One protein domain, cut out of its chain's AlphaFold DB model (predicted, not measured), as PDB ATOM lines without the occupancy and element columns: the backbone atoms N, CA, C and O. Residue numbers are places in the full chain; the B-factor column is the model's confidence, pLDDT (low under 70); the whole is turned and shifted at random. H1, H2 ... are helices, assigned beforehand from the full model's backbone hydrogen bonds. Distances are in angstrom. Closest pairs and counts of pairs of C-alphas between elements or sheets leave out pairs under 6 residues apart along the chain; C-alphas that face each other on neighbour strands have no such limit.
ATOM      1  N   PRO A  12     100.888 106.941  79.239       97.38
ATOM      2  CA  PRO A  12     100.963 106.238  80.524       97.38
ATOM      3  C   PRO A  12     102.291 105.504  80.749       97.38
ATOM      4  O   PRO A  12     102.775 105.437  81.877       97.38
ATOM      5  N   GLU A  13     102.900 104.980  79.686       97.31
ATOM      6  CA  GLU A  13     104.199 104.310  79.749       97.31
ATOM      7  C   GLU A  13     105.324 105.327  79.956       97.31
ATOM      8  O   GLU A  13     106.161 105.150  80.839       97.31
ATOM      9  N   LEU A  14     105.276 106.459  79.241       96.88
ATOM     10  CA  LEU A  14     106.181 107.588  79.469       96.88
ATOM     11  C   LEU A  14     106.100 108.094  80.919       96.88
ATOM     12  O   LEU A  14     107.121 108.353  81.558       96.88
ATOM     13  N   LEU A  15     104.887 108.176  81.470       97.88
ATOM     14  CA  LEU A  15     104.660 108.533  82.868       97.88
ATOM     15  C   LEU A  15     105.222 107.476  83.832       97.88
ATOM     16  O   LEU A  15     105.770 107.832  84.875       97.88
ATOM     17  N   SER A  16     105.123 106.188  83.490       97.75
ATOM     18  CA  SER A  16     105.733 105.104  84.265       97.75
ATOM     19  C   SER A  16     107.259 105.228  84.304       97.75
ATOM     20  O   SER A  16     107.844 105.093  85.377       97.75
ATOM     21  N   LEU A  17     107.900 105.571  83.180       97.00
ATOM     22  CA  LEU A  17     109.348 105.820  83.110       97.00
ATOM     23  C   LEU A  17     109.772 107.040  83.942       97.00
ATOM     24  O   LEU A  17     110.817 107.024  84.597       97.00
ATOM     25  N   ALA A  18     108.947 108.092  83.955       97.81
ATOM     26  CA  ALA A  18     109.165 109.255  84.810       97.81
ATOM     27  C   ALA A  18     109.027 108.905  86.300       97.81
ATOM     28  O   ALA A  18     109.856 109.330  87.107       97.81
ATOM     29  N   ARG A  19     108.028 108.096  86.679       98.19
ATOM     30  CA  ARG A  19     107.835 107.622  88.063       98.19
ATOM     31  C   ARG A  19     108.956 106.707  88.533       98.19
ATOM     32  O   ARG A  19     109.376 106.810  89.677       98.19
ATOM     33  N   SER A  20     109.455 105.840  87.657       97.56
ATOM     34  CA  SER A  20     110.511 104.885  87.993       97.56
ATOM     35  C   SER A  20     111.910 105.505  88.049       97.56
ATOM     36  O   SER A  20     112.870 104.792  88.322       97.56
ATOM     37  N   GLY A  21     112.059 106.801  87.750       96.81
ATOM     38  CA  GLY A  21     113.369 107.457  87.720       96.81
ATOM     39  C   GLY A  21     114.200 107.163  86.469       96.81
ATOM     40  O   GLY A  21     115.341 107.606  86.392       96.81
ATOM     41  N   LEU A  22     113.654 106.432  85.489       96.06
ATOM     42  CA  LEU A  22     114.373 106.067  84.261       96.06
ATOM     43  C   LEU A  22     114.363 107.185  83.215       96.06
ATOM     44  O   LEU A  22     115.251 107.212  82.366       96.06
ATOM     45  N   LEU A  23     113.375 108.080  83.284       96.50
ATOM     46  CA  LEU A  23     113.307 109.298  82.483       96.50
ATOM     47  C   LEU A  23     113.782 110.493  83.323       96.50
ATOM     48  O   LEU A  23     113.193 110.810  84.368       96.50
ATOM     49  N   ALA A  24     114.852 111.142  82.873       96.81
ATOM     50  CA  ALA A  24     115.393 112.364  83.453       96.81
ATOM     51  C   ALA A  24     114.760 113.613  82.805       96.81
ATOM     52  O   ALA A  24     114.324 113.550  81.657       96.81
ATOM     53  N   PRO A  25     114.722 114.771  83.492       97.81
ATOM     54  CA  PRO A  25     114.192 116.011  82.912       97.81
ATOM     55  C   PRO A  25     114.914 116.481  81.638       97.81
ATOM     56  O   PRO A  25     114.294 117.142  80.810       97.81
ATOM     57  N   ASP A  26     116.196 116.136  81.488       96.62
ATOM     58  CA  ASP A  26     117.027 116.445  80.315       96.62
ATOM     59  C   ASP A  26     116.821 115.485  79.131       96.62
ATOM     60  O   ASP A  26     117.292 115.771  78.030       96.62
ATOM     61  N   ASP A  27     116.151 114.344  79.329       96.19
ATOM     62  CA  ASP A  27     115.929 113.391  78.240       96.19
ATOM     63  C   ASP A  27     114.984 113.997  77.196       96.19
ATOM     64  O   ASP A  27     113.973 114.615  77.531       96.19
ATOM     65  N   LEU A  28     115.305 113.818  75.916       96.19
ATOM     66  CA  LEU A  28     114.521 114.377  74.820       96.19
ATOM     67  C   LEU A  28     113.319 113.488  74.494       96.19
ATOM     68  O   LEU A  28     113.446 112.274  74.324       96.19
ATOM     69  N   VAL A  29     112.155 114.111  74.347       96.69
ATOM     70  CA  VAL A  29     110.889 113.487  73.956       96.69
ATOM     71  C   VAL A  29     110.235 114.309  72.846       96.69
ATOM     72  O   VAL A  29     110.448 115.515  72.749       96.69
ATOM     73  N   ARG A  30     109.435 113.677  71.987       96.00
ATOM     74  CA  ARG A  30     108.661 114.364  70.940       96.00
ATOM     75  C   ARG A  30     107.294 113.719  70.766       96.00
ATOM     76  O   ARG A  30     107.129 112.531  71.048       96.00
ATOM     77  N   VAL A  31     106.324 114.495  70.294       93.25
ATOM     78  CA  VAL A  31     104.965 114.011  70.020       93.25
ATOM     79  C   VAL A  31     104.852 113.656  68.542       93.25
ATOM     80  O   VAL A  31     104.751 114.524  67.691       93.25
ATOM     81  N   GLY A  32     104.869 112.364  68.225       90.62
ATOM     82  CA  GLY A  32     104.875 111.918  66.830       90.62
ATOM     83  C   GLY A  32     106.218 112.152  66.131       90.62
ATOM     84  O   GLY A  32     107.226 112.478  66.755       90.62
ATOM     85  N   GLU A  33     106.249 111.910  64.824       91.56
ATOM     86  CA  GLU A  33     107.497 111.886  64.053       91.56
ATOM     87  C   GLU A  33     107.919 113.264  63.525       91.56
ATOM     88  O   GLU A  33     109.113 113.526  63.385       91.56
ATOM     89  N   SER A  34     106.953 114.154  63.286       90.19
ATOM     90  CA  SER A  34     107.165 115.485  62.701       90.19
ATOM     91  C   SER A  34     107.441 116.593  63.719       90.19
ATOM     92  O   SER A  34     107.816 117.692  63.321       90.19
ATOM     93  N   SER A  35     107.249 116.343  65.015       94.06
ATOM     94  CA  SER A  35     107.476 117.356  66.048       94.06
ATOM     95  C   SER A  35     108.940 117.457  66.470       94.06
ATOM     96  O   SER A  35     109.699 116.484  66.424       94.06
ATOM     97  N   GLU A  36     109.311 118.652  66.923       96.31
ATOM     98  CA  GLU A  36     110.619 118.939  67.501       96.31
ATOM     99  C   GLU A  36     110.846 118.141  68.795       96.31
ATOM    100  O   GLU A  36     109.914 117.838  69.548       96.31
ATOM    101  N   TRP A  37     112.106 117.779  69.037       95.62
ATOM    102  CA  TRP A  37     112.529 117.154  70.282       95.62
ATOM    103  C   TRP A  37     112.603 118.201  71.386       95.62
ATOM    104  O   TRP A  37     113.409 119.124  71.322       95.62
ATOM    105  N   ILE A  38     111.801 118.014  72.423       97.00
ATOM    106  CA  ILE A  38     111.769 118.872  73.605       97.00
ATOM    107  C   ILE A  38     112.278 118.102  74.820       97.00
ATOM    108  O   ILE A  38     112.185 116.875  74.878       97.00
ATOM    109  N   ALA A  39     112.827 118.802  75.808       97.00
ATOM    110  CA  ALA A  39     113.257 118.153  77.043       97.00
ATOM    111  C   ALA A  39     112.032 117.643  77.824       97.00
ATOM    112  O   ALA A  39     111.019 118.335  77.935       97.00
ATOM    113  N   ALA A  40     112.116 116.455  78.423       97.44
ATOM    114  CA  ALA A  40     111.013 115.856  79.170       97.44
ATOM    115  C   ALA A  40     110.523 116.767  80.312       97.44
ATOM    116  O   ALA A  40     109.333 116.784  80.625       97.44
ATOM    117  N   GLY A  41     111.416 117.558  80.918       97.31
ATOM    118  CA  GLY A  41     111.084 118.548  81.950       97.31
ATOM    119  C   GLY A  41     110.259 119.753  81.459       97.31
ATOM    120  O   GLY A  41     109.699 120.497  82.275       97.31
ATOM    121  N   GLU A  42     110.162 119.964  80.145       97.19
ATOM    122  CA  GLU A  42     109.310 120.993  79.528       97.19
ATOM    123  C   GLU A  42     107.891 120.491  79.263       97.19
ATOM    124  O   GLU A  42     106.968 121.302  79.209       97.19
ATOM    125  N   VAL A  43     107.684 119.172  79.186       96.56
ATOM    126  CA  VAL A  43     106.350 118.591  79.002       96.56
ATOM    127  C   VAL A  43     105.480 118.911  80.216       96.56
ATOM    128  O   VAL A  43     105.721 118.442  81.336       96.56
ATOM    129  N   ALA A  44     104.455 119.732  79.994       94.69
ATOM    130  CA  ALA A  44     103.569 120.205  81.047       94.69
ATOM    131  C   ALA A  44     102.918 119.029  81.797       94.69
ATOM    132  O   ALA A  44     102.342 118.122  81.204       94.69
ATOM    133  N   GLY A  45     103.027 119.041  83.126       95.12
ATOM    134  CA  GLY A  45     102.384 118.061  84.003       95.12
ATOM    135  C   GLY A  45     103.087 116.705  84.139       95.12
ATOM    136  O   GLY A  45     102.841 116.036  85.141       95.12
ATOM    137  N   LEU A  46     104.008 116.317  83.245       97.56
ATOM    138  CA  LEU A  46     104.607 114.969  83.237       97.56
ATOM    139  C   LEU A  46     105.248 114.595  84.587       97.56
ATOM    140  O   LEU A  46     104.864 113.614  85.223       97.56
ATOM    141  N   PHE A  47     106.174 115.420  85.080       97.81
ATOM    142  CA  PHE A  47     106.858 115.169  86.356       97.81
ATOM    143  C   PHE A  47     106.011 115.510  87.589       97.81
ATOM    144  O   PHE A  47     106.263 114.979  88.669       97.81
ATOM    145  N   HIS A  48     104.989 116.358  87.443       96.62
ATOM    146  CA  HIS A  48     104.041 116.626  88.526       96.62
ATOM    147  C   HIS A  48     103.186 115.381  88.799       96.62
ATOM    148  O   HIS A  48     103.100 114.920  89.933       96.62
ATOM    149  N   MET A  49     102.666 114.755  87.739       96.81
ATOM    150  CA  MET A  49     101.928 113.488  87.802       96.81
ATOM    151  C   MET A  49     102.798 112.296  88.237       96.81
ATOM    152  O   MET A  49     102.274 111.270  88.690       96.81
ATOM    153  N   ALA A  50     104.118 112.413  88.082       97.62
ATOM    154  CA  ALA A  50     105.090 111.431  88.546       97.62
ATOM    155  C   ALA A  50     105.520 111.622  90.014       97.62
ATOM    156  O   ALA A  50     106.288 110.807  90.514       97.62
ATOM    157  N   GLY A  51     105.062 112.677  90.702       97.69
ATOM    158  CA  GLY A  51     105.480 112.979  92.077       97.69
ATOM    159  C   GLY A  51     106.908 113.533  92.198       97.69
ATOM    160  O   GLY A  51     107.484 113.509  93.278       97.69
ATOM    161  N   ARG A  52     107.490 114.044  91.102       97.69
ATOM    162  CA  ARG A  52     108.876 114.557  91.008       97.69
ATOM    163  C   ARG A  52     108.926 116.049  90.643       97.69
ATOM    164  O   ARG A  52     109.819 116.510  89.933       97.69
ATOM    165  N   ALA A  53     107.954 116.832  91.113       96.56
ATOM    166  CA  ALA A  53     107.827 118.255  90.773       96.56
ATOM    167  C   ALA A  53     109.034 119.112  91.219       96.56
ATOM    168  O   ALA A  53     109.402 120.080  90.544       96.56
ATOM    169  N   GLU A  54     109.676 118.752  92.332       97.44
ATOM    170  CA  GLU A  54     110.856 119.464  92.836       97.44
ATOM    171  C   GLU A  54     112.056 119.357  91.894       97.44
ATOM    172  O   GLU A  54     112.809 120.315  91.717       97.44
ATOM    173  N   GLU A  55     112.224 118.206  91.248       96.31
ATOM    174  CA  GLU A  55     113.353 117.953  90.361       96.31
ATOM    175  C   GLU A  55     113.279 118.810  89.099       96.31
ATOM    176  O   GLU A  55     114.271 119.422  88.708       96.31
ATOM    177  N   VAL A  56     112.081 118.959  88.526       96.81
ATOM    178  CA  VAL A  56     111.860 119.876  87.398       96.81
ATOM    179  C   VAL A  56     112.091 121.327  87.802       96.81
ATOM    180  O   VAL A  56     112.650 122.097  87.025       96.81
ATOM    181  N   SER A  57     111.719 121.715  89.024       95.50
ATOM    182  CA  SER A  57     111.986 123.068  89.527       95.50
ATOM    183  C   SER A  57     113.489 123.352  89.623       95.50
ATOM    184  O   SER A  57     113.951 124.387  89.134       95.50
ATOM    185  N   LYS A  58     114.266 122.409  90.178       97.19
ATOM    186  CA  LYS A  58     115.737 122.493  90.245       97.19
ATOM    187  C   LYS A  58     116.361 122.526  88.851       97.19
ATOM    188  O   LYS A  58     117.198 123.381  88.570       97.19
ATOM    189  N   TRP A  59     115.900 121.654  87.961       97.06
ATOM    190  CA  TRP A  59     116.353 121.589  86.576       97.06
ATOM    191  C   TRP A  59     116.109 122.906  85.814       97.06
ATOM    192  O   TRP A  59     117.033 123.449  85.206       97.06
ATOM    193  N   ARG A  60     114.912 123.503  85.923       95.88
ATOM    194  CA  ARG A  60     114.597 124.811  85.311       95.88
ATOM    195  C   ARG A  60     115.429 125.953  85.886       95.88
ATOM    196  O   ARG A  60     115.744 126.900  85.166       95.88
ATOM    197  N   ALA A  61     115.748 125.919  87.179       95.31
ATOM    198  CA  ALA A  61     116.644 126.900  87.787       95.31
ATOM    199  C   ALA A  61     118.064 126.782  87.208       95.31
ATOM    200  O   ALA A  61     118.638 127.789  86.798       95.31
ATOM    201  N   ASN A  62     118.576 125.554  87.078       96.12
ATOM    202  CA  ASN A  62     119.892 125.292  86.497       96.12
ATOM    203  C   ASN A  62     119.976 125.724  85.023       96.12
ATOM    204  O   ASN A  62     120.900 126.434  84.634       96.12
ATOM    205  N   ARG A  63     118.972 125.390  84.200       94.38
ATOM    206  CA  ARG A  63     118.939 125.827  82.793       94.38
ATOM    207  C   ARG A  63     118.919 127.343  82.639       94.38
ATOM    208  O   ARG A  63     119.612 127.865  81.771       94.38
ATOM    209  N   ARG A  64     118.162 128.058  83.478       92.62
ATOM    210  CA  ARG A  64     118.151 129.530  83.460       92.62
ATOM    211  C   ARG A  64     119.522 130.115  83.791       92.62
ATOM    212  O   ARG A  64     119.939 131.052  83.120       92.62
ATOM    213  N   ALA A  65     120.232 129.529  84.755       92.62
ATOM    214  CA  ALA A  65     121.594 129.943  85.076       92.62
ATOM    215  C   ALA A  65     122.542 129.754  83.877       92.62
ATOM    216  O   ALA A  65     123.306 130.658  83.555       92.62
ATOM    217  N   ILE A  66     122.442 128.631  83.159       89.56
ATOM    218  CA  ILE A  66     123.274 128.362  81.972       89.56
ATOM    219  C   ILE A  66     122.976 129.360  80.843       89.56
ATOM    220  O   ILE A  66     123.901 129.931  80.265       89.56
ATOM    221  N   VAL A  67     121.698 129.615  80.541       88.19
ATOM    222  CA  VAL A  67     121.311 130.556  79.472       88.19
ATOM    223  C   VAL A  67     121.779 131.979  79.789       88.19
ATOM    224  O   VAL A  67     122.293 132.657  78.903       88.19
ATOM    225  N   GLN A  68     121.696 132.418  81.050       84.31
ATOM    226  CA  GLN A  68     122.196 133.737  81.456       84.31
ATOM    227  C   GLN A  68     123.713 133.889  81.300       84.31
ATOM    228  O   GLN A  68     124.175 134.971  80.954       84.31
ATOM    229  N   VAL A  69     124.486 132.822  81.517       83.88
ATOM    230  CA  VAL A  69     125.944 132.834  81.302       83.88
ATOM    231  C   VAL A  69     126.291 132.834  79.809       83.88
ATOM    232  O   VAL A  69     127.312 133.386  79.408       83.88
TER     233      VAL A  69
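What this domain is: This is residues 12 to 69 of the 285 residues of an uncharacterized protein of Planctomicrobium piriforme (UniProt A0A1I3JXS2). The short helices H1 and H2 and a long loop that folds back on itself make a small head, from which the long helix H3 runs off as an arm, residues 64 to 69 sticking out. The 58 printed residues hold three named helices, H1, H2, H3 in chain order, and no named strand: all helix. The whole is compact, radius of gyration of the C-alphas 11.8 A, spanning 35 by 29 by 17 A.

How they stand to each other: H1, residues 12 to 19, touches H2, residues 46 to 49; their closest C-alphas, Leu 15 and Leu 46, are 6.4 A apart. Between them, residues 28 to 29 pair antiparallel with residues 38 to 39. H3, residues 53 to 69, is close to H2 but not clearly touching, closest C-alphas Phe 47 and Ala 53 at 5.5 A. H1 and H3 are apart. In H1 and H3 every O i to N i+4 pair is within hydrogen-bond range; H2 is too short for one, and its one O i to N i+3 pair is not within range.

Where its parts are: H1 begins at C-alpha 12 (100.963, 106.238, 80.524). H3, 25.1 A long, ends at C-alpha 69 (125.944, 132.834, 81.302).

The domain as a whole: The C-alphas farthest apart, Pro 12 and Val 69, are 36.5 A apart. The link H1 to H2 is long, H2 to H3 tight. The printed part has no cut, and no printed residue is under pLDDT 70.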